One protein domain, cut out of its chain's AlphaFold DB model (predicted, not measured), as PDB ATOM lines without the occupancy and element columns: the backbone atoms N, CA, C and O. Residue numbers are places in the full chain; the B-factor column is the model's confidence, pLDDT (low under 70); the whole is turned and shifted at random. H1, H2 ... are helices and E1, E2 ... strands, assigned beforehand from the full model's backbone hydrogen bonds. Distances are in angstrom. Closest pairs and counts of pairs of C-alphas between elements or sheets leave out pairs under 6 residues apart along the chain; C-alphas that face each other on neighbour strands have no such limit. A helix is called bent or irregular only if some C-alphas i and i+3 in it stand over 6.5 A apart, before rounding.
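What this domain is: This is residues 66 to 236 of the 237 residues of an uncharacterized protein of Streptomyces sp. HIT-DPA4 (UniProt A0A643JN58). Look for H1 in the middle of the model: it is the core helix, H2, H3, H5 and H7 pack round it, and H4 crosses H7. H2 and H5 run side by side, and a small three-stranded sheet lies toward one end of the longest axis. The printed part has 171 residues with seven named helices and three named strands, in the order H1 E1 H2 H3 E2 E3 H4 H5 H6 H7; it is mostly helix, and its sheet, E1 - E3 - E2, is antiparallel. The whole is compact, with a radius of gyration of the C-alphas of 15.1 A and spans of 47 by 35 by 29 A.

How they stand to each other: Start at residues 66 to 76, H1, the hub. H2, residues 94 to 115, touches it with residues 103 to 111 alone, closest at the C-alphas of Gly 69 and Ala 107, 3.8 A. H3, residues 132 to 144, touches H1 with residues 133 to 137 alone, closest at the C-alphas of Ala 67 and Ala 133, 4.3 A. H5, residues 184 to 201, touches H1 with residues 194 to 198 alone, closest at the C-alphas of Ala 73 and Tyr 198, 7.2 A. H7, residues 215 to 234, touches H1 with residues 217 to 221 alone, closest at the C-alphas of Val 76 and Thr 218, 5.5 A. H2 and H5 touch at a shallow tilt of 18 degrees, opposite ways, closest at the C-alphas of Gly 106 and Leu 194, 4.0 A. H4, residues 162 to 177, touches H7 at a steep tilt of 45 degrees, closest at the C-alphas of Gly 173 and Phe 229, 4.0 A. H6, residues 203 to 206, touches H2. In the sheet, find inner strand E3, residues 156 to 159, antiparallel to edge strands E1, residues 86 to 88, and E2, residues 146 to 149; N 86 and O 158 are 2.9 A apart and N 157 and O 148 2.7 A, within hydrogen-bond range. E2 and E3 are a hairpin. E1, H2, H3 and E2 make a split strand-helix-strand unit, two strands running the same way with E3 between them, its crossover right-handed. H2 only grazes the sheet, with residues 95 to 103. Every O i to N i+4 pair is within hydrogen-bond range in H1, H5 and H7, against 17 of 18 in H2, 7 of 9 in H3 and 10 of 12 in H4; H6 is too short for one.

Where its parts are: Find C-alpha 66 at (-14.358, 55.558, 16.497), where H1 begins. H2 runs 29.7 A, with a kink of 35 degrees near residue 103, H5 25.7 A and H7 29.0 A, to C-alpha 234 at (-35.893, 45.703, 10.197). H3 and H4 are irregular: C-alphas 140 and 143 are 9.3 A apart, and 163 and 166 7.3 A.

The domain as a whole: The C-alphas farthest apart are those of Asn 152 and Arg 234, 47.4 A. The printed part has no cut; the long link is H2 to H3, residues 116 to 131. The mean pLDDT of the printed part is 86.6, and it is under 70 at residues 116 to 126, 128 to 130, 151 to 154 and 236.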
ATOM      1  N   ILE A  66     -15.809  55.718  16.653       90.81
ATOM      2  CA  ILE A  66     -14.358  55.558  16.497       90.81
ATOM      3  C   ILE A  66     -13.905  54.133  16.820       90.81
ATOM      4  O   ILE A  66     -13.105  53.561  16.090       90.81
ATOM      5  N   ALA A  67     -14.469  53.519  17.862       92.00
ATOM      6  CA  ALA A  67     -14.160  52.142  18.219       92.00
ATOM      7  C   ALA A  67     -14.639  51.175  17.123       92.00
ATOM      8  O   ALA A  67     -13.916  50.248  16.769       92.00
ATOM      9  N   VAL A  68     -15.826  51.417  16.549       94.38
ATOM     10  CA  VAL A  68     -16.331  50.656  15.391       94.38
ATOM     11  C   VAL A  68     -15.384  50.803  14.199       94.38
ATOM     12  O   VAL A  68     -15.000  49.805  13.596       94.38
ATOM     13  N   GLY A  69     -14.947  52.031  13.907       94.56
ATOM     14  CA  GLY A  69     -13.988  52.317  12.845       94.56
ATOM     15  C   GLY A  69     -12.662  51.565  13.009       94.56
ATOM     16  O   GLY A  69     -12.166  51.007  12.037       94.56
ATOM     17  N   VAL A  70     -12.124  51.470  14.233       94.44
ATOM     18  CA  VAL A  70     -10.897  50.695  14.514       94.44
ATOM     19  C   VAL A  70     -11.095  49.216  14.176       94.44
ATOM     20  O   VAL A  70     -10.248  48.615  13.520       94.44
ATOM     21  N   VAL A  71     -12.221  48.622  14.580       96.50
ATOM     22  CA  VAL A  71     -12.519  47.212  14.285       96.50
ATOM     23  C   VAL A  71     -12.667  46.993  12.780       96.50
ATOM     24  O   VAL A  71     -12.094  46.047  12.243       96.50
ATOM     25  N   ILE A  72     -13.376  47.883  12.077       97.19
ATOM     26  CA  ILE A  72     -13.507  47.809  10.616       97.19
ATOM     27  C   ILE A  72     -12.133  47.933   9.947       97.19
ATOM     28  O   ILE A  72     -11.843  47.158   9.042       97.19
ATOM     29  N   ALA A  73     -11.260  48.831  10.407       95.88
ATOM     30  CA  ALA A  73      -9.908  48.974   9.867       95.88
ATOM     31  C   ALA A  73      -9.075  47.686  10.019       95.88
ATOM     32  O   ALA A  73      -8.392  47.288   9.075       95.88
ATOM     33  N   LEU A  74      -9.181  46.981  11.154       95.69
ATOM     34  CA  LEU A  74      -8.542  45.668  11.341       95.69
ATOM     35  C   LEU A  74      -9.092  44.614  10.368       95.69
ATOM     36  O   LEU A  74      -8.325  43.842   9.791       95.69
ATOM     37  N   LEU A  75     -10.411  44.598  10.152       96.81
ATOM     38  CA  LEU A  75     -11.061  43.680   9.213       96.81
ATOM     39  C   LEU A  75     -10.683  43.979   7.753       96.81
ATOM     40  O   LEU A  75     -10.448  43.044   6.985       96.81
ATOM     41  N   VAL A  76     -10.583  45.260   7.380       96.62
ATOM     42  CA  VAL A  76     -10.117  45.723   6.061       96.62
ATOM     43  C   VAL A  76      -8.668  45.303   5.833       96.62
ATOM     44  O   VAL A  76      -8.355  44.725   4.794       96.62
ATOM     45  N   ASN A  77      -7.794  45.502   6.822       95.62
ATOM     46  CA  ASN A  77      -6.408  45.050   6.733       95.62
ATOM     47  C   ASN A  77      -6.266  43.522   6.750       95.62
ATOM     48  O   ASN A  77      -5.174  43.022   6.528       95.62
ATOM     49  N   ARG A  78      -7.337  42.760   7.011       95.94
ATOM     50  CA  ARG A  78      -7.283  41.298   7.186       95.94
ATOM     51  C   ARG A  78      -6.312  40.896   8.298       95.94
ATOM     52  O   ARG A  78      -5.577  39.920   8.164       95.94
ATOM     53  N   SER A  79      -6.339  41.650   9.396       93.88
ATOM     54  CA  SER A  79      -5.638  41.314  10.632       93.88
ATOM     55  C   SER A  79      -6.403  40.218  11.372       93.88
ATOM     56  O   SER A  79      -7.059  40.484  12.378       93.88
ATOM     57  N   ASP A  80      -6.383  39.003  10.826       94.56
ATOM     58  CA  ASP A  80      -7.259  37.888  11.212       94.56
ATOM     59  C   ASP A  80      -6.526  36.617  11.681       94.56
ATOM     60  O   ASP A  80      -7.144  35.634  12.088       94.56
ATOM     61  N   THR A  81      -5.196  36.639  11.653       93.25
ATOM     62  CA  THR A  81      -4.316  35.594  12.178       93.25
ATOM     63  C   THR A  81      -3.187  36.237  12.967       93.25
ATOM     64  O   THR A  81      -2.928  37.434  12.835       93.25
ATOM     65  N   LYS A  82      -2.466  35.435  13.755       91.25
ATOM     66  CA  LYS A  82      -1.276  35.904  14.475       91.25
ATOM     67  C   LYS A  82      -0.224  36.493  13.523       91.25
ATOM     68  O   LYS A  82       0.320  37.551  13.813       91.25
ATOM     69  N   ASP A  83      -0.009  35.860  12.370       90.38
ATOM     70  CA  ASP A  83       0.971  36.305  11.362       90.38
ATOM     71  C   ASP A  83       0.562  37.596  10.645       90.38
ATOM     72  O   ASP A  83       1.405  38.306  10.104       90.38
ATOM     73  N   ARG A  84      -0.740  37.901  10.633       91.31
ATOM     74  CA  ARG A  84      -1.301  39.126  10.047       91.31
ATOM     75  C   ARG A  84      -1.703  40.155  11.098       91.31
ATOM     76  O   ARG A  84      -2.384  41.130  10.789       91.31
ATOM     77  N   ALA A  85      -1.319  39.939  12.352       91.00
ATOM     78  CA  ALA A  85      -1.693  40.820  13.439       91.00
ATOM     79  C   ALA A  85      -1.031  42.195  13.304       91.00
ATOM     80  O   ALA A  85       0.097  42.334  12.834       91.00
ATOM     81  N   VAL A  86      -1.732  43.222  13.781       90.06
ATOM     82  CA  VAL A  86      -1.140  44.547  13.959       90.06
ATOM     83  C   VAL A  86      -0.301  44.520  15.229       90.06
ATOM     84  O   VAL A  86      -0.808  44.198  16.305       90.06
ATOM     85  N   ILE A  87       0.974  44.877  15.115       87.88
ATOM     86  CA  ILE A  87       1.872  44.974  16.264       87.88
ATOM     87  C   ILE A  87       1.630  46.314  16.959       87.88
ATOM     88  O   ILE A  87       1.921  47.380  16.421       87.88
ATOM     89  N   ARG A  88       1.113  46.265  18.183       82.44
ATOM     90  CA  ARG A  88       0.924  47.426  19.051       82.44
ATOM     91  C   ARG A  88       2.219  47.726  19.795       82.44
ATOM     92  O   ARG A  88       2.574  47.024  20.745       82.44
ATOM     93  N   GLY A  89       2.902  48.777  19.360       77.88
ATOM     94  CA  GLY A  89       4.055  49.346  20.055       77.88
ATOM     95  C   GLY A  89       3.658  50.328  21.161       77.88
ATOM     96  O   GLY A  89       2.479  50.600  21.400       77.88
ATOM     97  N   ASP A  90       4.658  50.878  21.844       78.31
ATOM     98  CA  ASP A  90       4.458  52.061  22.679       78.31
ATOM     99  C   ASP A  90       4.297  53.304  21.788       78.31
ATOM    100  O   ASP A  90       5.132  53.567  20.923       78.31
ATOM    101  N   HIS A  91       3.243  54.086  22.021       79.19
ATOM    102  CA  HIS A  91       2.961  55.335  21.311       79.19
ATOM    103  C   HIS A  91       4.034  56.417  21.543       79.19
ATOM    104  O   HIS A  91       4.085  57.418  20.831       79.19
ATOM    105  N   SER A  92       4.903  56.255  22.544       79.06
ATOM    106  CA  SER A  92       6.078  57.118  22.715       79.06
ATOM    107  C   SER A  92       7.127  56.935  21.604       79.06
ATOM    108  O   SER A  92       7.945  57.823  21.376       79.06
ATOM    109  N   THR A  93       7.089  55.809  20.886       81.38
ATOM    110  CA  THR A  93       8.019  55.494  19.794       81.38
ATOM    111  C   THR A  93       7.466  55.961  18.446       81.38
ATOM    112  O   THR A  93       6.260  55.885  18.207       81.38
ATOM    113  N   ALA A  94       8.347  56.397  17.535       81.75
ATOM    114  CA  ALA A  94       7.960  56.746  16.160       81.75
ATOM    115  C   ALA A  94       7.224  55.584  15.470       81.75
ATOM    116  O   ALA A  94       6.249  55.782  14.745       81.75
ATOM    117  N   ASP A  95       7.658  54.363  15.774       79.56
ATOM    118  CA  ASP A  95       7.070  53.128  15.284       79.56
ATOM    119  C   ASP A  95       5.625  52.942  15.750       79.56
ATOM    120  O   ASP A  95       4.735  52.724  14.927       79.56
ATOM    121  N   GLY A  96       5.372  53.087  17.054       81.56
ATOM    122  CA  GLY A  96       4.024  53.021  17.613       81.56
ATOM    123  C   GLY A  96       3.102  54.101  17.046       81.56
ATOM    124  O   GLY A  96       1.968  53.798  16.684       81.56
ATOM    125  N   GLN A  97       3.597  55.332  16.880       84.44
ATOM    126  CA  GLN A  97       2.815  56.440  16.314       84.44
ATOM    127  C   GLN A  97       2.402  56.194  14.864       84.44
ATOM    128  O   GLN A  97       1.273  56.503  14.497       84.44
ATOM    129  N   GLN A  98       3.284  55.623  14.042       85.25
ATOM    130  CA  GLN A  98       2.971  55.289  12.651       85.25
ATOM    131  C   GLN A  98       1.899  54.200  12.549       85.25
ATOM    132  O   GLN A  98       0.981  54.304  11.740       85.25
ATOM    133  N   VAL A  99       1.995  53.158  13.380       85.69
ATOM    134  CA  VAL A  99       0.989  52.085  13.394       85.69
ATOM    135  C   VAL A  99      -0.358  52.612  13.877       85.69
ATOM    136  O   VAL A  99      -1.382  52.356  13.239       85.69
ATOM    137  N   ASP A 100      -0.353  53.378  14.970       86.44
ATOM    138  CA  ASP A 100      -1.553  54.019  15.500       86.44
ATOM    139  C   ASP A 100      -2.176  54.940  14.443       86.44
ATOM    140  O   ASP A 100      -3.355  54.796  14.129       86.44
ATOM    141  N   SER A 101      -1.385  55.822  13.825       86.25
ATOM    142  CA  SER A 101      -1.859  56.767  12.810       86.25
ATOM    143  C   SER A 101      -2.515  56.060  11.623       86.25
ATOM    144  O   SER A 101      -3.593  56.475  11.201       86.25
ATOM    145  N   ALA A 102      -1.944  54.959  11.133       86.75
ATOM    146  CA  ALA A 102      -2.510  54.237   9.999       86.75
ATOM    147  C   ALA A 102      -3.861  53.572  10.301       86.75
ATOM    148  O   ALA A 102      -4.781  53.633   9.481       86.75
ATOM    149  N   ILE A 103      -4.006  52.956  11.479       88.50
ATOM    150  CA  ILE A 103      -5.274  52.331  11.884       88.50
ATOM    151  C   ILE A 103      -6.321  53.397  12.229       88.50
ATOM    152  O   ILE A 103      -7.481  53.284  11.821       88.50
ATOM    153  N   PHE A 104      -5.925  54.451  12.946       90.06
ATOM    154  CA  PHE A 104      -6.841  55.510  13.361       90.06
ATOM    155  C   PHE A 104      -7.265  56.427  12.211       90.06
ATOM    156  O   PHE A 104      -8.404  56.881  12.233       90.06
ATOM    157  N   ALA A 105      -6.455  56.621  11.164       91.06
ATOM    158  CA  ALA A 105      -6.841  57.425   9.998       91.06
ATOM    159  C   ALA A 105      -8.161  56.942   9.367       91.06
ATOM    160  O   ALA A 105      -9.078  57.730   9.130       91.06
ATOM    161  N   GLY A 106      -8.289  55.628   9.152       90.88
ATOM    162  CA  GLY A 106      -9.534  55.031   8.667       90.88
ATOM    163  C   GLY A 106     -10.676  55.155   9.678       90.88
ATOM    164  O   GLY A 106     -11.798  55.529   9.326       90.88
ATOM    165  N   ALA A 107     -10.390  54.870  10.950       92.06
ATOM    166  CA  ALA A 107     -11.388  54.905  12.011       92.06
ATOM    167  C   ALA A 107     -11.988  56.308  12.224       92.06
ATOM    168  O   ALA A 107     -13.186  56.443  12.478       92.06
ATOM    169  N   GLU A 108     -11.174  57.353  12.100       91.25
ATOM    170  CA  GLU A 108     -11.580  58.751  12.235       91.25
ATOM    171  C   GLU A 108     -12.446  59.210  11.075       91.25
ATOM    172  O   GLU A 108     -13.498  59.809  11.307       91.25
ATOM    173  N   ALA A 109     -12.050  58.878   9.842       91.62
ATOM    174  CA  ALA A 109     -12.840  59.176   8.654       91.62
ATOM    175  C   ALA A 109     -14.242  58.548   8.754       91.62
ATOM    176  O   ALA A 109     -15.248  59.220   8.518       91.62
ATOM    177  N   PHE A 110     -14.319  57.295   9.213       93.94
ATOM    178  CA  PHE A 110     -15.586  56.626   9.501       93.94
ATOM    179  C   PHE A 110     -16.395  57.340  10.587       93.94
ATOM    180  O   PHE A 110     -17.581  57.629  10.418       93.94
ATOM    181  N   ALA A 111     -15.764  57.617  11.730       91.06
ATOM    182  CA  ALA A 111     -16.441  58.181  12.890       91.06
ATOM    183  C   ALA A 111     -16.986  59.588  12.627       91.06
ATOM    184  O   ALA A 111     -18.074  59.908  13.119       91.06
ATOM    185  N   ALA A 112     -16.256  60.393  11.849       89.31
ATOM    186  CA  ALA A 112     -16.663  61.725  11.422       89.31
ATOM    187  C   ALA A 112     -17.948  61.673  10.582       89.31
ATOM    188  O   ALA A 112     -18.888  62.421  10.860       89.31
ATOM    189  N   GLU A 113     -18.017  60.746   9.625       92.50
ATOM    190  CA  GLU A 113     -19.178  60.587   8.747       92.50
ATOM    191  C   GLU A 113     -20.397  60.024   9.500       92.50
ATOM    192  O   GLU A 113     -21.506  60.552   9.397       92.50
ATOM    193  N   VAL A 114     -20.197  58.999  10.337       88.94
ATOM    194  CA  VAL A 114     -21.286  58.352  11.093       88.94
ATOM    195  C   VAL A 114     -21.849  59.248  12.197       88.94
ATOM    196  O   VAL A 114     -23.051  59.216  12.466       88.94
ATOM    197  N   SER A 115     -21.004  60.025  12.879       82.94
ATOM    198  CA  SER A 115     -21.437  60.798  14.052       82.94
ATOM    199  C   SER A 115     -21.986  62.180  13.708       82.94
ATOM    200  O   SER A 115     -22.648  62.766  14.564       82.94
ATOM    201  N   ARG A 116     -21.707  62.721  12.508       66.75
ATOM    202  CA  ARG A 116     -22.057  64.082  12.025       66.75
ATOM    203  C   ARG A 116     -21.763  65.256  12.982       66.75
ATOM    204  O   ARG A 116     -22.028  66.402  12.642       66.75
ATOM    205  N   ASN A 117     -21.160  64.995  14.137       50.47
ATOM    206  CA  ASN A 117     -20.690  65.960  15.113       50.47
ATOM    207  C   ASN A 117     -19.172  65.827  15.196       50.47
ATOM    208  O   ASN A 117     -18.655  64.806  15.655       50.47
ATOM    209  N   ARG A 118     -18.463  66.882  14.775       46.91
ATOM    210  CA  ARG A 118     -17.030  67.077  15.036       46.91
ATOM    211  C   ARG A 118     -16.822  67.303  16.535       46.91
ATOM    212  O   ARG A 118     -16.589  68.420  16.975       46.91
ATOM    213  N   SER A 119     -16.933  66.256  17.343       43.91
ATOM    214  CA  SER A 119     -16.305  66.267  18.660       43.91
ATOM    215  C   SER A 119     -14.854  65.863  18.437       43.91
ATOM    216  O   SER A 119     -14.532  64.683  18.342       43.91
ATOM    217  N   SER A 120     -13.998  66.867  18.260       45.22
ATOM    218  CA  SER A 120     -12.546  66.723  18.306       45.22
ATOM    219  C   SER A 120     -12.161  66.238  19.704       45.22
ATOM    220  O   SER A 120     -11.981  67.044  20.619       45.22
ATOM    221  N   ARG A 121     -12.102  64.921  19.914       51.44
ATOM    222  CA  ARG A 121     -11.448  64.391  21.110       51.44
ATOM    223  C   ARG A 121      -9.943  64.523  20.945       51.44
ATOM    224  O   ARG A 121      -9.420  64.411  19.839       51.44
ATOM    225  N   ALA A 122      -9.281  64.856  22.047       45.22
ATOM    226  CA  ALA A 122      -7.866  65.176  22.074       45.22
ATOM    227  C   ALA A 122      -7.023  64.006  21.543       45.22
ATOM    228  O   ALA A 122      -7.292  62.843  21.845       45.22
ATOM    229  N   THR A 123      -5.961  64.341  20.817       49.62
ATOM    230  CA  THR A 123      -4.970  63.466  20.163       49.62
ATOM    231  C   THR A 123      -4.426  62.336  21.064       49.62
ATOM    232  O   THR A 123      -3.922  61.330  20.580       49.62
ATOM    233  N   GLY A 124      -4.559  62.451  22.392       47.59
ATOM    234  CA  GLY A 124      -4.182  61.418  23.366       47.59
ATOM    235  C   GLY A 124      -5.093  60.181  23.423       47.59
ATOM    236  O   GLY A 124      -4.667  59.161  23.961       47.59
ATOM    237  N   GLU A 125      -6.312  60.226  22.870       58.03
ATOM    238  CA  GLU A 125      -7.216  59.058  22.801       58.03
ATOM    239  C   GLU A 125      -6.926  58.126  21.604       58.03
ATOM    240  O   GLU A 125      -7.436  57.000  21.559       58.03
ATOM    241  N   GLN A 126      -6.082  58.566  20.663       63.25
ATOM    242  CA  GLN A 126      -5.727  57.887  19.408       63.25
ATOM    243  C   GLN A 126      -4.552  56.917  19.594       63.25
ATOM    244  O   GLN A 126      -3.508  57.039  18.957       63.25
ATOM    245  N   ARG A 127      -4.678  55.979  20.534       71.56
ATOM    246  CA  ARG A 127      -3.613  55.012  20.834       71.56
ATOM    247  C   ARG A 127      -4.157  53.600  20.790       71.56
ATOM    248  O   ARG A 127      -5.160  53.313  21.446       71.56
ATOM    249  N   LEU A 128      -3.498  52.683  20.084       64.81
ATOM    250  CA  LEU A 128      -3.872  51.273  20.189       64.81
ATOM    251  C   LEU A 128      -3.497  50.745  21.578       64.81
ATOM    252  O   LEU A 128      -4.253  49.986  22.178       64.81
ATOM    253  N   LYS A 129      -2.379  51.197  22.156       67.62
ATOM    254  CA  LYS A 129      -2.021  50.873  23.542       67.62
ATOM    255  C   LYS A 129      -2.650  51.856  24.530       67.62
ATOM    256  O   LYS A 129      -2.274  53.020  24.593       67.62
ATOM    257  N   GLY A 130      -3.615  51.372  25.315       64.69
ATOM    258  CA  GLY A 130      -4.265  52.145  26.382       64.69
ATOM    259  C   GLY A 130      -5.290  53.185  25.916       64.69
ATOM    260  O   GLY A 130      -5.885  53.852  26.758       64.69
ATOM    261  N   GLY A 131      -5.538  53.320  24.608       77.75
ATOM    262  CA  GLY A 131      -6.564  54.225  24.100       77.75
ATOM    263  C   GLY A 131      -7.979  53.719  24.365       77.75
ATOM    264  O   GLY A 131      -8.263  52.514  24.439       77.75
ATOM    265  N   TYR A 132      -8.889  54.678  24.500       82.81
ATOM    266  CA  TYR A 132     -10.276  54.413  24.849       82.81
ATOM    267  C   TYR A 132     -11.003  53.615  23.748       82.81
ATOM    268  O   TYR A 132     -11.720  52.666  24.058       82.81
ATOM    269  N   ALA A 133     -10.760  53.920  22.466       85.44
ATOM    270  CA  ALA A 133     -11.416  53.248  21.339       85.44
ATOM    271  C   ALA A 133     -11.161  51.729  21.323       85.44
ATOM    272  O   ALA A 133     -12.102  50.941  21.214       85.44
ATOM    273  N   LEU A 134      -9.904  51.305  21.501       86.75
ATOM    274  CA  LEU A 134      -9.572  49.882  21.538       86.75
ATOM    275  C   LEU A 134     -10.062  49.210  22.825       86.75
ATOM    276  O   LEU A 134     -10.534  48.076  22.789       86.75
ATOM    277  N   SER A 135      -9.988  49.913  23.958       87.31
ATOM    278  CA  SER A 135     -10.509  49.411  25.234       87.31
ATOM    279  C   SER A 135     -12.015  49.153  25.157       87.31
ATOM    280  O   SER A 135     -12.498  48.119  25.625       87.31
ATOM    281  N   GLU A 136     -12.763  50.050  24.512       87.81
ATOM    282  CA  GLU A 136     -14.184  49.855  24.256       87.81
ATOM    283  C   GLU A 136     -14.432  48.692  23.292       87.81
ATOM    284  O   GLU A 136     -15.259  47.833  23.599       87.81
ATOM    285  N   ALA A 137     -13.691  48.610  22.181       89.75
ATOM    286  CA  ALA A 137     -13.804  47.500  21.238       89.75
ATOM    287  C   ALA A 137     -13.558  46.145  21.907       89.75
ATOM    288  O   ALA A 137     -14.376  45.240  21.776       89.75
ATOM    289  N   ARG A 138     -12.507  46.030  22.722       89.38
ATOM    290  CA  ARG A 138     -12.205  44.811  23.481       89.38
ATOM    291  C   ARG A 138     -13.286  44.491  24.510       89.38
ATOM    292  O   ARG A 138     -13.640  43.332  24.688       89.38
ATOM    293  N   ARG A 139     -13.850  45.499  25.179       86.12
ATOM    294  CA  ARG A 139     -14.957  45.298  26.128       86.12
ATOM    295  C   ARG A 139     -16.216  44.763  25.436       86.12
ATOM    296  O   ARG A 139     -16.933  43.965  26.036       86.12
ATOM    297  N   ARG A 140     -16.493  45.229  24.215       87.31
ATOM    298  CA  ARG A 140     -17.688  44.879  23.431       87.31
ATOM    299  C   ARG A 140     -17.551  43.532  22.724       87.31
ATOM    300  O   ARG A 140     -18.467  42.726  22.812       87.31
ATOM    301  N   LEU A 141     -16.407  43.295  22.086       88.69
ATOM    302  CA  LEU A 141     -16.118  42.097  21.293       88.69
ATOM    303  C   LEU A 141     -15.520  40.948  22.115       88.69
ATOM    304  O   LEU A 141     -15.496  39.822  21.639       88.69
ATOM    305  N   ALA A 142     -15.060  41.219  23.339       85.06
ATOM    306  CA  ALA A 142     -14.497  40.235  24.258       85.06
ATOM    307  C   ALA A 142     -13.403  39.363  23.607       85.06
ATOM    308  O   ALA A 142     -12.349  39.877  23.243       85.06
ATOM    309  N   ASP A 143     -13.645  38.061  23.500       84.56
ATOM    310  CA  ASP A 143     -12.768  37.039  22.932       84.56
ATOM    311  C   ASP A 143     -12.653  37.100  21.403       84.56
ATOM    312  O   ASP A 143     -11.685  36.585  20.852       84.56
ATOM    313  N   HIS A 144     -13.545  37.820  20.717       90.88
ATOM    314  CA  HIS A 144     -13.450  38.012  19.268       90.88
ATOM    315  C   HIS A 144     -12.370  39.033  18.862       90.88
ATOM    316  O   HIS A 144     -12.018  39.118  17.687       90.88
ATOM    317  N   LEU A 145     -11.840  39.823  19.807       92.31
ATOM    318  CA  LEU A 145     -10.727  40.748  19.579       92.31
ATOM    319  C   LEU A 145      -9.534  40.339  20.445       92.31
ATOM    320  O   LEU A 145      -9.495  40.603  21.651       92.31
ATOM    321  N   VAL A 146      -8.540  39.719  19.818       91.44
ATOM    322  CA  VAL A 146      -7.398  39.138  20.516       91.44
ATOM    323  C   VAL A 146      -6.298  40.177  20.694       91.44
ATOM    324  O   VAL A 146      -5.882  40.850  19.752       91.44
ATOM    325  N   VAL A 147      -5.813  40.278  21.933       88.94
ATOM    326  CA  VAL A 147      -4.610  41.024  22.307       88.94
ATOM    327  C   VAL A 147      -3.697  40.058  23.043       88.94
ATOM    328  O   VAL A 147      -4.042  39.613  24.138       88.94
ATOM    329  N   THR A 148      -2.554  39.726  22.450       87.62
ATOM    330  CA  THR A 148      -1.573  38.809  23.053       87.62
ATOM    331  C   THR A 148      -0.191  39.446  23.072       87.62
ATOM    332  O   THR A 148       0.127  40.201  22.158       87.62
ATOM    333  N   PRO A 149       0.640  39.193  24.093       82.25
ATOM    334  CA  PRO A 149       2.027  39.639  24.064       82.25
ATOM    335  C   PRO A 149       2.776  38.953  22.911       82.25
ATOM    336  O   PRO A 149       2.628  37.747  22.699       82.25
ATOM    337  N   ASP A 150       3.576  39.717  22.170       73.94
ATOM    338  CA  ASP A 150       4.547  39.166  21.232       73.94
ATOM    339  C   ASP A 150       5.781  38.695  22.010       73.94
ATOM    340  O   ASP A 150       6.425  39.473  22.715       73.94
ATOM    341  N   GLY A 151       6.112  37.411  21.876       54.78
ATOM    342  CA  GLY A 151       7.277  36.815  22.525       54.78
ATOM    343  C   GLY A 151       8.612  37.279  21.936       54.78
ATOM    344  O   GLY A 151       9.633  37.092  22.592       54.78
ATOM    345  N   ASN A 152       8.615  37.887  20.740       55.72
ATOM    346  CA  ASN A 152       9.848  38.149  19.996       55.72
ATOM    347  C   ASN A 152      10.280  39.628  19.963       55.72
ATOM    348  O   ASN A 152      11.481  39.872  20.003       55.72
ATOM    349  N   ASN A 153       9.361  40.608  19.942       56.56
ATOM    350  CA  ASN A 153       9.718  42.035  19.784       56.56
ATOM    351  C   ASN A 153       9.113  42.995  20.833       56.56
ATOM    352  O   ASN A 153       9.148  44.211  20.652       56.56
ATOM    353  N   GLY A 154       8.536  42.488  21.929       65.06
ATOM    354  CA  GLY A 154       8.050  43.319  23.047       65.06
ATOM    355  C   GLY A 154       6.780  44.147  22.775       65.06
ATOM    356  O   GLY A 154       6.341  44.898  23.649       65.06
ATOM    357  N   GLY A 155       6.173  44.011  21.591       74.69
ATOM    358  CA  GLY A 155       4.856  44.568  21.258       74.69
ATOM    359  C   GLY A 155       3.701  43.644  21.661       74.69
ATOM    360  O   GLY A 155       3.908  42.495  22.035       74.69
ATOM    361  N   GLU A 156       2.460  44.124  21.578       86.88
ATOM    362  CA  GLU A 156       1.268  43.266  21.691       86.88
ATOM    363  C   GLU A 156       0.670  43.029  20.299       86.88
ATOM    364  O   GLU A 156       0.459  43.971  19.544       86.88
ATOM    365  N   LEU A 157       0.347  41.788  19.953       90.25
ATOM    366  CA  LEU A 157      -0.333  41.442  18.709       90.25
ATOM    367  C   LEU A 157      -1.835  41.697  18.840       90.25
ATOM    368  O   LEU A 157      -2.465  41.209  19.781       90.25
ATOM    369  N   LEU A 158      -2.401  42.435  17.884       92.38
ATOM    370  CA  LEU A 158      -3.823  42.761  17.779       92.38
ATOM    371  C   LEU A 158      -4.424  42.183  16.495       92.38
ATOM    372  O   LEU A 158      -4.021  42.565  15.395       92.38
ATOM    373  N   TYR A 159      -5.415  41.304  16.631       94.62
ATOM    374  CA  TYR A 159      -6.113  40.693  15.497       94.62
ATOM    375  C   TYR A 159      -7.520  40.201  15.872       94.62
ATOM    376  O   TYR A 159      -7.861  40.084  17.050       94.62
ATOM    377  N   ILE A 160      -8.347  39.928  14.861       96.25
ATOM    378  CA  ILE A 160      -9.701  39.367  14.981       96.25
ATOM    379  C   ILE A 160      -9.691  37.987  14.323       96.25
ATOM    380  O   ILE A 160      -9.700  37.942  13.095       96.25
ATOM    381  N   PRO A 161      -9.664  36.875  15.077       95.75
ATOM    382  CA  PRO A 161      -9.555  35.538  14.497       95.75
ATOM    383  C   PRO A 161     -10.564  35.311  13.365       95.75
ATOM    384  O   PRO A 161     -11.726  35.716  13.469       95.75
ATOM    385  N   ALA A 162     -10.117  34.696  12.268       94.50
ATOM    386  CA  ALA A 162     -10.917  34.539  11.054       94.50
ATOM    387  C   ALA A 162     -12.264  33.836  11.311       94.50
ATOM    388  O   ALA A 162     -13.275  34.207  10.710       94.50
ATOM    389  N   GLU A 163     -12.300  32.883  12.243       95.00
ATOM    390  CA  GLU A 163     -13.502  32.189  12.708       95.00
ATOM    391  C   GLU A 163     -14.557  33.128  13.316       95.00
ATOM    392  O   GLU A 163     -15.750  32.877  13.171       95.00
ATOM    393  N   HIS A 164     -14.141  34.248  13.916       95.25
ATOM    394  CA  HIS A 164     -15.029  35.240  14.529       95.25
ATOM    395  C   HIS A 164     -15.406  36.384  13.585       95.25
ATOM    396  O   HIS A 164     -16.230  37.228  13.943       95.25
ATOM    397  N   ARG A 165     -14.844  36.438  12.367       95.00
ATOM    398  CA  ARG A 165     -15.091  37.531  11.409       95.00
ATOM    399  C   ARG A 165     -16.583  37.774  11.195       95.00
ATOM    400  O   ARG A 165     -17.027  38.917  11.242       95.00
ATOM    401  N   ARG A 166     -17.349  36.705  10.959       95.19
ATOM    402  CA  ARG A 166     -18.791  36.792  10.701       95.19
ATOM    403  C   ARG A 166     -19.543  37.364  11.903       95.19
ATOM    404  O   ARG A 166     -20.315  38.303  11.732       95.19
ATOM    405  N   ASP A 167     -19.264  36.850  13.097       94.12
ATOM    406  CA  ASP A 167     -19.921  37.276  14.336       94.12
ATOM    407  C   ASP A 167     -19.619  38.743  14.661       94.12
ATOM    408  O   ASP A 167     -20.495  39.485  15.107       94.12
ATOM    409  N   VAL A 168     -18.387  39.193  14.401       95.56
ATOM    410  CA  VAL A 168     -17.998  40.598  14.563       95.56
ATOM    411  C   VAL A 168     -18.748  41.487  13.576       95.56
ATOM    412  O   VAL A 168     -19.294  42.509  13.986       95.56
ATOM    413  N   VAL A 169     -18.818  41.118  12.293       96.50
ATOM    414  CA  VAL A 169     -19.549  41.905  11.282       96.50
ATOM    415  C   VAL A 169     -21.036  41.997  11.625       96.50
ATOM    416  O   VAL A 169     -21.609  43.085  11.576       96.50
ATOM    417  N   GLU A 170     -21.642  40.888  12.043       94.56
ATOM    418  CA  GLU A 170     -23.031  40.847  12.493       94.56
ATOM    419  C   GLU A 170     -23.263  41.729  13.727       94.56
ATOM    420  O   GLU A 170     -24.195  42.537  13.750       94.56
ATOM    421  N   PHE A 171     -22.386  41.645  14.731       93.75
ATOM    422  CA  PHE A 171     -22.440  42.511  15.906       93.75
ATOM    423  C   PHE A 171     -22.364  43.996  15.520       93.75
ATOM    424  O   PHE A 171     -23.203  44.786  15.959       93.75
ATOM    425  N   LEU A 172     -21.392  44.379  14.685       95.19
ATOM    426  CA  LEU A 172     -21.203  45.768  14.262       95.19
ATOM    427  C   LEU A 172     -22.400  46.278  13.458       95.19
ATOM    428  O   LEU A 172     -22.869  47.387  13.712       95.19
ATOM    429  N   GLY A 173     -22.916  45.477  12.520       94.75
ATOM    430  CA  GLY A 173     -24.089  45.825  11.721       94.75
ATOM    431  C   GLY A 173     -25.306  46.111  12.600       94.75
ATOM    432  O   GLY A 173     -25.920  47.174  12.478       94.75
ATOM    433  N   ARG A 174     -25.604  45.222  13.556       92.44
ATOM    434  CA  ARG A 174     -26.710  45.409  14.512       92.44
ATOM    435  C   ARG A 174     -26.499  46.612  15.435       92.44
ATOM    436  O   ARG A 174     -27.445  47.359  15.671       92.44
ATOM    437  N   ASP A 175     -25.290  46.820  15.956       92.06
ATOM    438  CA  ASP A 175     -24.990  47.963  16.831       92.06
ATOM    439  C   ASP A 175     -25.134  49.302  16.083       92.06
ATOM    440  O   ASP A 175     -25.753  50.242  16.585       92.06
ATOM    441  N   LEU A 176     -24.660  49.364  14.833       93.25
ATOM    442  CA  LEU A 176     -24.824  50.523  13.955       93.25
ATOM    443  C   LEU A 176     -26.291  50.781  13.595       93.25
ATOM    444  O   LEU A 176     -26.707  51.940  13.565       93.25
ATOM    445  N   ALA A 177     -27.087  49.733  13.366       93.56
ATOM    446  CA  ALA A 177     -28.508  49.843  13.019       93.56
ATOM    447  C   ALA A 177     -29.346  50.545  14.093       93.56
ATOM    448  O   ALA A 177     -30.355  51.179  13.789       93.56
ATOM    449  N   ARG A 178     -28.896  50.493  15.349       90.50
ATOM    450  CA  ARG A 178     -29.550  51.145  16.489       90.50
ATOM    451  C   ARG A 178     -29.321  52.656  16.546       90.50
ATOM    452  O   ARG A 178     -29.848  53.324  17.435       90.50
ATOM    453  N   ARG A 179     -28.527  53.220  15.630       90.31
ATOM    454  CA  ARG A 179     -28.275  54.662  15.546       90.31
ATOM    455  C   ARG A 179     -29.403  55.332  14.751       90.31
ATOM    456  O   ARG A 179     -29.461  55.163  13.536       90.31
ATOM    457  N   PRO A 180     -30.245  56.176  15.376       83.25
ATOM    458  CA  PRO A 180     -31.505  56.638  14.779       83.25
ATOM    459  C   PRO A 180     -31.353  57.514  13.524       83.25
ATOM    460  O   PRO A 180     -32.319  57.716  12.800       83.25
ATOM    461  N   ARG A 181     -30.164  58.070  13.267       86.12
ATOM    462  CA  ARG A 181     -29.892  58.959  12.120       86.12
ATOM    463  C   ARG A 181     -28.939  58.356  11.089       86.12
ATOM    464  O   ARG A 181     -28.595  59.033  10.123       86.12
ATOM    465  N   LEU A 182     -28.476  57.125  11.306       92.94
ATOM    466  CA  LEU A 182     -27.588  56.455  10.368       92.94
ATOM    467  C   LEU A 182     -28.438  55.794   9.280       92.94
ATOM    468  O   LEU A 182     -29.312  54.986   9.578       92.94
ATOM    469  N   THR A 183     -28.194  56.150   8.022       95.12
ATOM    470  CA  THR A 183     -28.831  55.519   6.860       95.12
ATOM    471  C   THR A 183     -27.855  54.564   6.182       95.12
ATOM    472  O   THR A 183     -26.640  54.684   6.352       95.12
ATOM    473  N   GLN A 184     -28.372  53.659   5.348       96.50
ATOM    474  CA  GLN A 184     -27.542  52.776   4.521       96.50
ATOM    475  C   GLN A 184     -26.541  53.564   3.663       96.50
ATOM    476  O   GLN A 184     -25.376  53.187   3.576       96.50
ATOM    477  N   SER A 185     -26.978  54.666   3.046       96.56
ATOM    478  CA  SER A 185     -26.121  55.503   2.200       96.56
ATOM    479  C   SER A 185     -24.989  56.167   2.986       96.56
ATOM    480  O   SER A 185     -23.852  56.174   2.520       96.56
ATOM    481  N   VAL A 186     -25.273  56.669   4.192       95.62
ATOM    482  CA  VAL A 186     -24.254  57.260   5.074       95.62
ATOM    483  C   VAL A 186     -23.282  56.191   5.567       95.62
ATOM    484  O   VAL A 186     -22.083  56.432   5.573       95.62
ATOM    485  N   LEU A 187     -23.761  54.994   5.920       97.00
ATOM    486  CA  LEU A 187     -22.883  53.888   6.310       97.00
ATOM    487  C   LEU A 187     -21.965  53.450   5.159       97.00
ATOM    488  O   LEU A 187     -20.770  53.257   5.368       97.00
ATOM    489  N   ALA A 188     -22.507  53.323   3.944       97.81
ATOM    490  CA  ALA A 188     -21.725  52.981   2.760       97.81
ATOM    491  C   ALA A 188     -20.649  54.042   2.468       97.81
ATOM    492  O   ALA A 188     -19.497  53.680   2.239       97.81
ATOM    493  N   SER A 189     -21.015  55.327   2.550       97.00
ATOM    494  CA  SER A 189     -20.093  56.465   2.424       97.00
ATOM    495  C   SER A 189     -19.000  56.435   3.497       97.00
ATOM    496  O   SER A 189     -17.816  56.516   3.182       97.00
ATOM    497  N   ALA A 190     -19.371  56.227   4.764       96.06
ATOM    498  CA  ALA A 190     -18.428  56.148   5.877       96.06
ATOM    499  C   ALA A 190     -17.424  55.000   5.706       96.06
ATOM    500  O   ALA A 190     -16.242  55.162   6.012       96.06
ATOM    501  N   PHE A 191     -17.878  53.850   5.202       98.19
ATOM    502  CA  PHE A 191     -17.006  52.721   4.892       98.19
ATOM    503  C   PHE A 191     -16.022  53.059   3.763       98.19
ATOM    504  O   PHE A 191     -14.832  52.771   3.878       98.19
ATOM    505  N   ASP A 192     -16.487  53.704   2.693       97.94
ATOM    506  CA  ASP A 192     -15.617  54.110   1.583       97.94
ATOM    507  C   ASP A 192     -14.566  55.135   2.032       97.94
ATOM    508  O   ASP A 192     -13.391  55.008   1.681       97.94
ATOM    509  N   LEU A 193     -14.961  56.101   2.868       96.56
ATOM    510  CA  LEU A 193     -14.055  57.078   3.476       96.56
ATOM    511  C   LEU A 193     -13.016  56.410   4.384       96.56
ATOM    512  O   LEU A 193     -11.839  56.767   4.320       96.56
ATOM    513  N   LEU A 194     -13.417  55.410   5.180       96.75
ATOM    514  CA  LEU A 194     -12.495  54.608   5.987       96.75
ATOM    515  C   LEU A 194     -11.448  53.925   5.115       96.75
ATOM    516  O   LEU A 194     -10.258  54.030   5.398       96.75
ATOM    517  N   VAL A 195     -11.881  53.227   4.061       96.69
ATOM    518  CA  VAL A 195     -10.978  52.482   3.174       96.69
ATOM    519  C   VAL A 195     -10.036  53.432   2.440       96.69
ATOM    520  O   VAL A 195      -8.847  53.138   2.324       96.69
ATOM    521  N   ALA A 196     -10.534  54.579   1.972       96.38
ATOM    522  CA  ALA A 196      -9.713  55.591   1.315       96.38
ATOM    523  C   ALA A 196      -8.646  56.164   2.263       96.38
ATOM    524  O   ALA A 196      -7.468  56.198   1.905       96.38
ATOM    525  N   ALA A 197      -9.035  56.552   3.481       94.25
ATOM    526  CA  ALA A 197      -8.111  57.076   4.486       94.25
ATOM    527  C   ALA A 197      -7.095  56.016   4.942       94.25
ATOM    528  O   ALA A 197      -5.900  56.299   5.013       94.25
ATOM    529  N   TYR A 198      -7.547  54.778   5.159       93.31
ATOM    530  CA  TYR A 198      -6.678  53.648   5.475       93.31
ATOM    531  C   TYR A 198      -5.644  53.410   4.368       93.31
ATOM    532  O   TYR A 198      -4.455  53.345   4.652       93.31
ATOM    533  N   ARG A 199      -6.062  53.349   3.095       93.81
ATOM    534  CA  ARG A 199      -5.141  53.170   1.958       93.81
ATOM    535  C   ARG A 199      -4.154  54.326   1.815       93.81
ATOM    536  O   ARG A 199      -2.994  54.080   1.500       93.81
ATOM    537  N   GLY A 200      -4.585  55.559   2.088       92.00
ATOM    538  CA  GLY A 200      -3.701  56.727   2.121       92.00
ATOM    539  C   GLY A 200      -2.627  56.635   3.209       92.00
ATOM    540  O   GLY A 200      -1.493  57.054   2.988       92.00
ATOM    541  N   ALA A 201      -2.955  56.036   4.355       89.50
ATOM    542  CA  ALA A 201      -2.027  55.846   5.468       89.50
ATOM    543  C   ALA A 201      -1.289  54.490   5.449       89.50
ATOM    544  O   ALA A 201      -0.305  54.315   6.168       89.50
ATOM    545  N   ALA A 202      -1.701  53.539   4.603       84.69
ATOM    546  CA  ALA A 202      -1.170  52.174   4.563       84.69
ATOM    547  C   ALA A 202       0.339  52.115   4.276       84.69
ATOM    548  O   ALA A 202       1.009  51.186   4.723       84.69
ATOM    549  N   GLY A 203       0.906  53.126   3.605       82.06
ATOM    550  CA  GLY A 203       2.356  53.244   3.416       82.06
ATOM    551  C   GLY A 203       3.145  53.212   4.733       82.06
ATOM    552  O   GLY A 203       4.224  52.630   4.790       82.06
ATOM    553  N   GLN A 204       2.569  53.732   5.822       82.25
ATOM    554  CA  GLN A 204       3.174  53.704   7.157       82.25
ATOM    555  C   GLN A 204       3.245  52.282   7.747       82.25
ATOM    556  O   GLN A 204       4.147  51.977   8.525       82.25
ATOM    557  N   LEU A 205       2.325  51.394   7.352       76.94
ATOM    558  CA  LEU A 205       2.306  49.980   7.748       76.94
ATOM    559  C   LEU A 205       3.139  49.100   6.808       76.94
ATOM    560  O   LEU A 205       3.673  48.073   7.234       76.94
ATOM    561  N   ALA A 206       3.266  49.495   5.538       77.94
ATOM    562  CA  ALA A 206       3.959  48.726   4.508       77.94
ATOM    563  C   ALA A 206       5.438  48.497   4.850       77.94
ATOM    564  O   ALA A 206       5.945  47.394   4.655       77.94
ATOM    565  N   HIS A 207       6.103  49.490   5.455       74.44
ATOM    566  CA  HIS A 207       7.489  49.374   5.926       74.44
ATOM    567  C   HIS A 207       7.715  48.248   6.945       74.44
ATOM    568  O   HIS A 207       8.845  47.795   7.105       74.44
ATOM    569  N   ARG A 208       6.656  47.774   7.614       74.88
ATOM    570  CA  ARG A 208       6.704  46.667   8.580       74.88
ATOM    571  C   ARG A 208       5.997  45.404   8.087       74.88
ATOM    572  O   ARG A 208       5.742  44.504   8.878       74.88
ATOM    573  N   GLY A 209       5.636  45.344   6.803       82.31
ATOM    574  CA  GLY A 209       4.922  44.201   6.235       82.31
ATOM    575  C   GLY A 209       3.533  43.977   6.841       82.31
ATOM    576  O   GLY A 209       3.051  42.855   6.805       82.31
ATOM    577  N   MET A 210       2.894  45.016   7.397       85.69
ATOM    578  CA  MET A 210       1.602  44.922   8.100       85.69
ATOM    579  C   MET A 210       0.389  45.316   7.240       85.69
ATOM    580  O   MET A 210      -0.678  45.614   7.777       85.69
ATOM    581  N   VAL A 211       0.544  45.349   5.914       91.38
ATOM    582  CA  VAL A 211      -0.549  45.634   4.971       91.38
ATOM    583  C   VAL A 211      -0.976  44.332   4.313       91.38
ATOM    584  O   VAL A 211      -0.253  43.798   3.472       91.38
ATOM    585  N   PHE A 212      -2.158  43.829   4.671       92.31
ATOM    586  CA  PHE A 212      -2.698  42.583   4.113       92.31
ATOM    587  C   PHE A 212      -4.056  42.756   3.427       92.31
ATOM    588  O   PHE A 212      -4.678  41.752   3.058       92.31
ATOM    589  N   GLU A 213      -4.496  44.005   3.230       92.88
ATOM    590  CA  GLU A 213      -5.739  44.362   2.539       92.88
ATOM    591  C   GLU A 213      -5.842  43.697   1.163       92.88
ATOM    592  O   GLU A 213      -4.869  43.572   0.417       92.88
ATOM    593  N   ARG A 214      -7.061  43.273   0.816       93.62
ATOM    594  CA  ARG A 214      -7.400  42.773  -0.516       93.62
ATOM    595  C   ARG A 214      -8.719  43.383  -0.957       93.62
ATOM    596  O   ARG A 214      -9.739  43.161  -0.312       93.62
ATOM    597  N   SER A 215      -8.718  44.042  -2.114       93.06
ATOM    598  CA  SER A 215      -9.888  44.762  -2.634       93.06
ATOM    599  C   SER A 215     -11.162  43.918  -2.708       93.06
ATOM    600  O   SER A 215     -12.247  44.433  -2.442       93.06
ATOM    601  N   THR A 216     -11.049  42.632  -3.058       94.81
ATOM    602  CA  THR A 216     -12.194  41.707  -3.103       94.81
ATOM    603  C   THR A 216     -12.778  41.475  -1.711       94.81
ATOM    604  O   THR A 216     -13.979  41.637  -1.524       94.81
ATOM    605  N   ASP A 217     -11.927  41.189  -0.723       93.81
ATOM    606  CA  ASP A 217     -12.347  40.926   0.658       93.81
ATOM    607  C   ASP A 217     -12.913  42.185   1.329       93.81
ATOM    608  O   ASP A 217     -13.845  42.095   2.128       93.81
ATOM    609  N   THR A 218     -12.372  43.359   0.986       96.31
ATOM    610  CA  THR A 218     -12.865  44.669   1.430       96.31
ATOM    611  C   THR A 218     -14.248  44.972   0.858       96.31
ATOM    612  O   THR A 218     -15.107  45.492   1.569       96.31
ATOM    613  N   ARG A 219     -14.498  44.621  -0.412       96.38
ATOM    614  CA  ARG A 219     -15.822  44.775  -1.030       96.38
ATOM    615  C   ARG A 219     -16.843  43.844  -0.378       96.38
ATOM    616  O   ARG A 219     -17.887  44.321   0.044       96.38
ATOM    617  N   SER A 220     -16.503  42.565  -0.208       96.94
ATOM    618  CA  SER A 220     -17.369  41.612   0.498       96.94
ATOM    619  C   SER A 220     -17.654  42.056   1.934       96.94
ATOM    620  O   SER A 220     -18.799  42.019   2.361       96.94
ATOM    621  N   LEU A 221     -16.651  42.576   2.656       97.62
ATOM    622  CA  LEU A 221     -16.840  43.131   4.000       97.62
ATOM    623  C   LEU A 221     -17.849  44.289   4.022       97.62
ATOM    624  O   LEU A 221     -18.669  44.363   4.936       97.62
ATOM    625  N   LYS A 222     -17.785  45.192   3.035       98.12
ATOM    626  CA  LYS A 222     -18.744  46.296   2.898       98.12
ATOM    627  C   LYS A 222     -20.161  45.762   2.712       98.12
ATOM    628  O   LYS A 222     -21.076  46.212   3.400       98.12
ATOM    629  N   ASP A 223     -20.323  44.818   1.790       98.06
ATOM    630  CA  ASP A 223     -21.619  44.234   1.461       98.06
ATOM    631  C   ASP A 223     -22.209  43.504   2.675       98.06
ATOM    632  O   ASP A 223     -23.352  43.771   3.047       98.06
ATOM    633  N   ASP A 224     -21.411  42.677   3.358       97.94
ATOM    634  CA  ASP A 224     -21.814  41.959   4.570       97.94
ATOM    635  C   ASP A 224     -22.244  42.928   5.684       97.94
ATOM    636  O   ASP A 224     -23.316  42.774   6.271       97.94
ATOM    637  N   LEU A 225     -21.456  43.979   5.943       97.81
ATOM    638  CA  LEU A 225     -21.770  44.978   6.970       97.81
ATOM    639  C   LEU A 225     -23.081  45.716   6.670       97.81
ATOM    640  O   LEU A 225     -23.894  45.934   7.571       97.81
ATOM    641  N   ILE A 226     -23.301  46.097   5.407       98.12
ATOM    642  CA  ILE A 226     -24.537  46.753   4.967       98.12
ATOM    643  C   ILE A 226     -25.736  45.812   5.121       98.12
ATOM    644  O   ILE A 226     -26.792  46.245   5.586       98.12
ATOM    645  N   GLN A 227     -25.593  44.534   4.758       98.00
ATOM    646  CA  GLN A 227     -26.661  43.548   4.918       98.00
ATOM    647  C   GLN A 227     -27.046  43.371   6.389       98.00
ATOM    648  O   GLN A 227     -28.233  43.411   6.720       98.00
ATOM    649  N   GLU A 228     -26.070  43.235   7.287       96.94
ATOM    650  CA  GLU A 228     -26.328  43.088   8.724       96.94
ATOM    651  C   GLU A 228     -26.931  44.355   9.347       96.94
ATOM    652  O   GLU A 228     -27.849  44.276  10.167       96.94
ATOM    653  N   PHE A 229     -26.505  45.534   8.893       96.44
ATOM    654  CA  PHE A 229     -27.127  46.803   9.263       96.44
ATOM    655  C   PHE A 229     -28.612  46.863   8.869       96.44
ATOM    656  O   PHE A 229     -29.468  47.190   9.695       96.44
ATOM    657  N   LEU A 230     -28.947  46.499   7.627       96.69
ATOM    658  CA  LEU A 230     -30.333  46.498   7.148       96.69
ATOM    659  C   LEU A 230     -31.205  45.481   7.895       96.69
ATOM    660  O   LEU A 230     -32.360  45.777   8.206       96.69
ATOM    661  N   LYS A 231     -30.665  44.298   8.216       94.88
ATOM    662  CA  LYS A 231     -31.351  43.314   9.070       94.88
ATOM    663  C   LYS A 231     -31.646  43.902  10.451       94.88
ATOM    664  O   LYS A 231     -32.786  43.825  10.903       94.88
ATOM    665  N   GLY A 232     -30.663  44.554  11.074       91.12
ATOM    666  CA  GLY A 232     -30.826  45.201  12.378       91.12
ATOM    667  C   GLY A 232     -31.901  46.297  12.392       91.12
ATOM    668  O   GLY A 232     -32.669  46.387  13.352       91.12
ATOM    669  N   GLN A 233     -32.010  47.090  11.319       90.50
ATOM    670  CA  GLN A 233     -33.053  48.117  11.199       90.50
ATOM    671  C   GLN A 233     -34.453  47.505  11.096       90.50
ATOM    672  O   GLN A 233     -35.381  47.998  11.731       90.50
ATOM    673  N   ARG A 234     -34.606  46.406  10.346       89.00
ATOM    674  CA  ARG A 234     -35.893  45.703  10.197       89.00
ATOM    675  C   ARG A 234     -36.362  45.039  11.487       89.00
ATOM    676  O   ARG A 234     -37.555  45.000  11.727       89.00
ATOM    677  N   SER A 235     -35.444  44.528  12.308       79.31
ATOM    678  CA  SER A 235     -35.784  43.916  13.601       79.31
ATOM    679  C   SER A 235     -36.156  44.925  14.693       79.31
ATOM    680  O   SER A 235     -36.560  44.509  15.774       79.31
ATOM    681  N   SER A 236     -35.970  46.225  14.443       66.12
ATOM    682  CA  SER A 236     -36.249  47.304  15.401       66.12
ATOM    683  C   SER A 236     -37.561  48.054  15.111       66.12
ATOM    684  O   SER A 236     -37.902  48.964  15.867       66.12
TER     685      SER A 236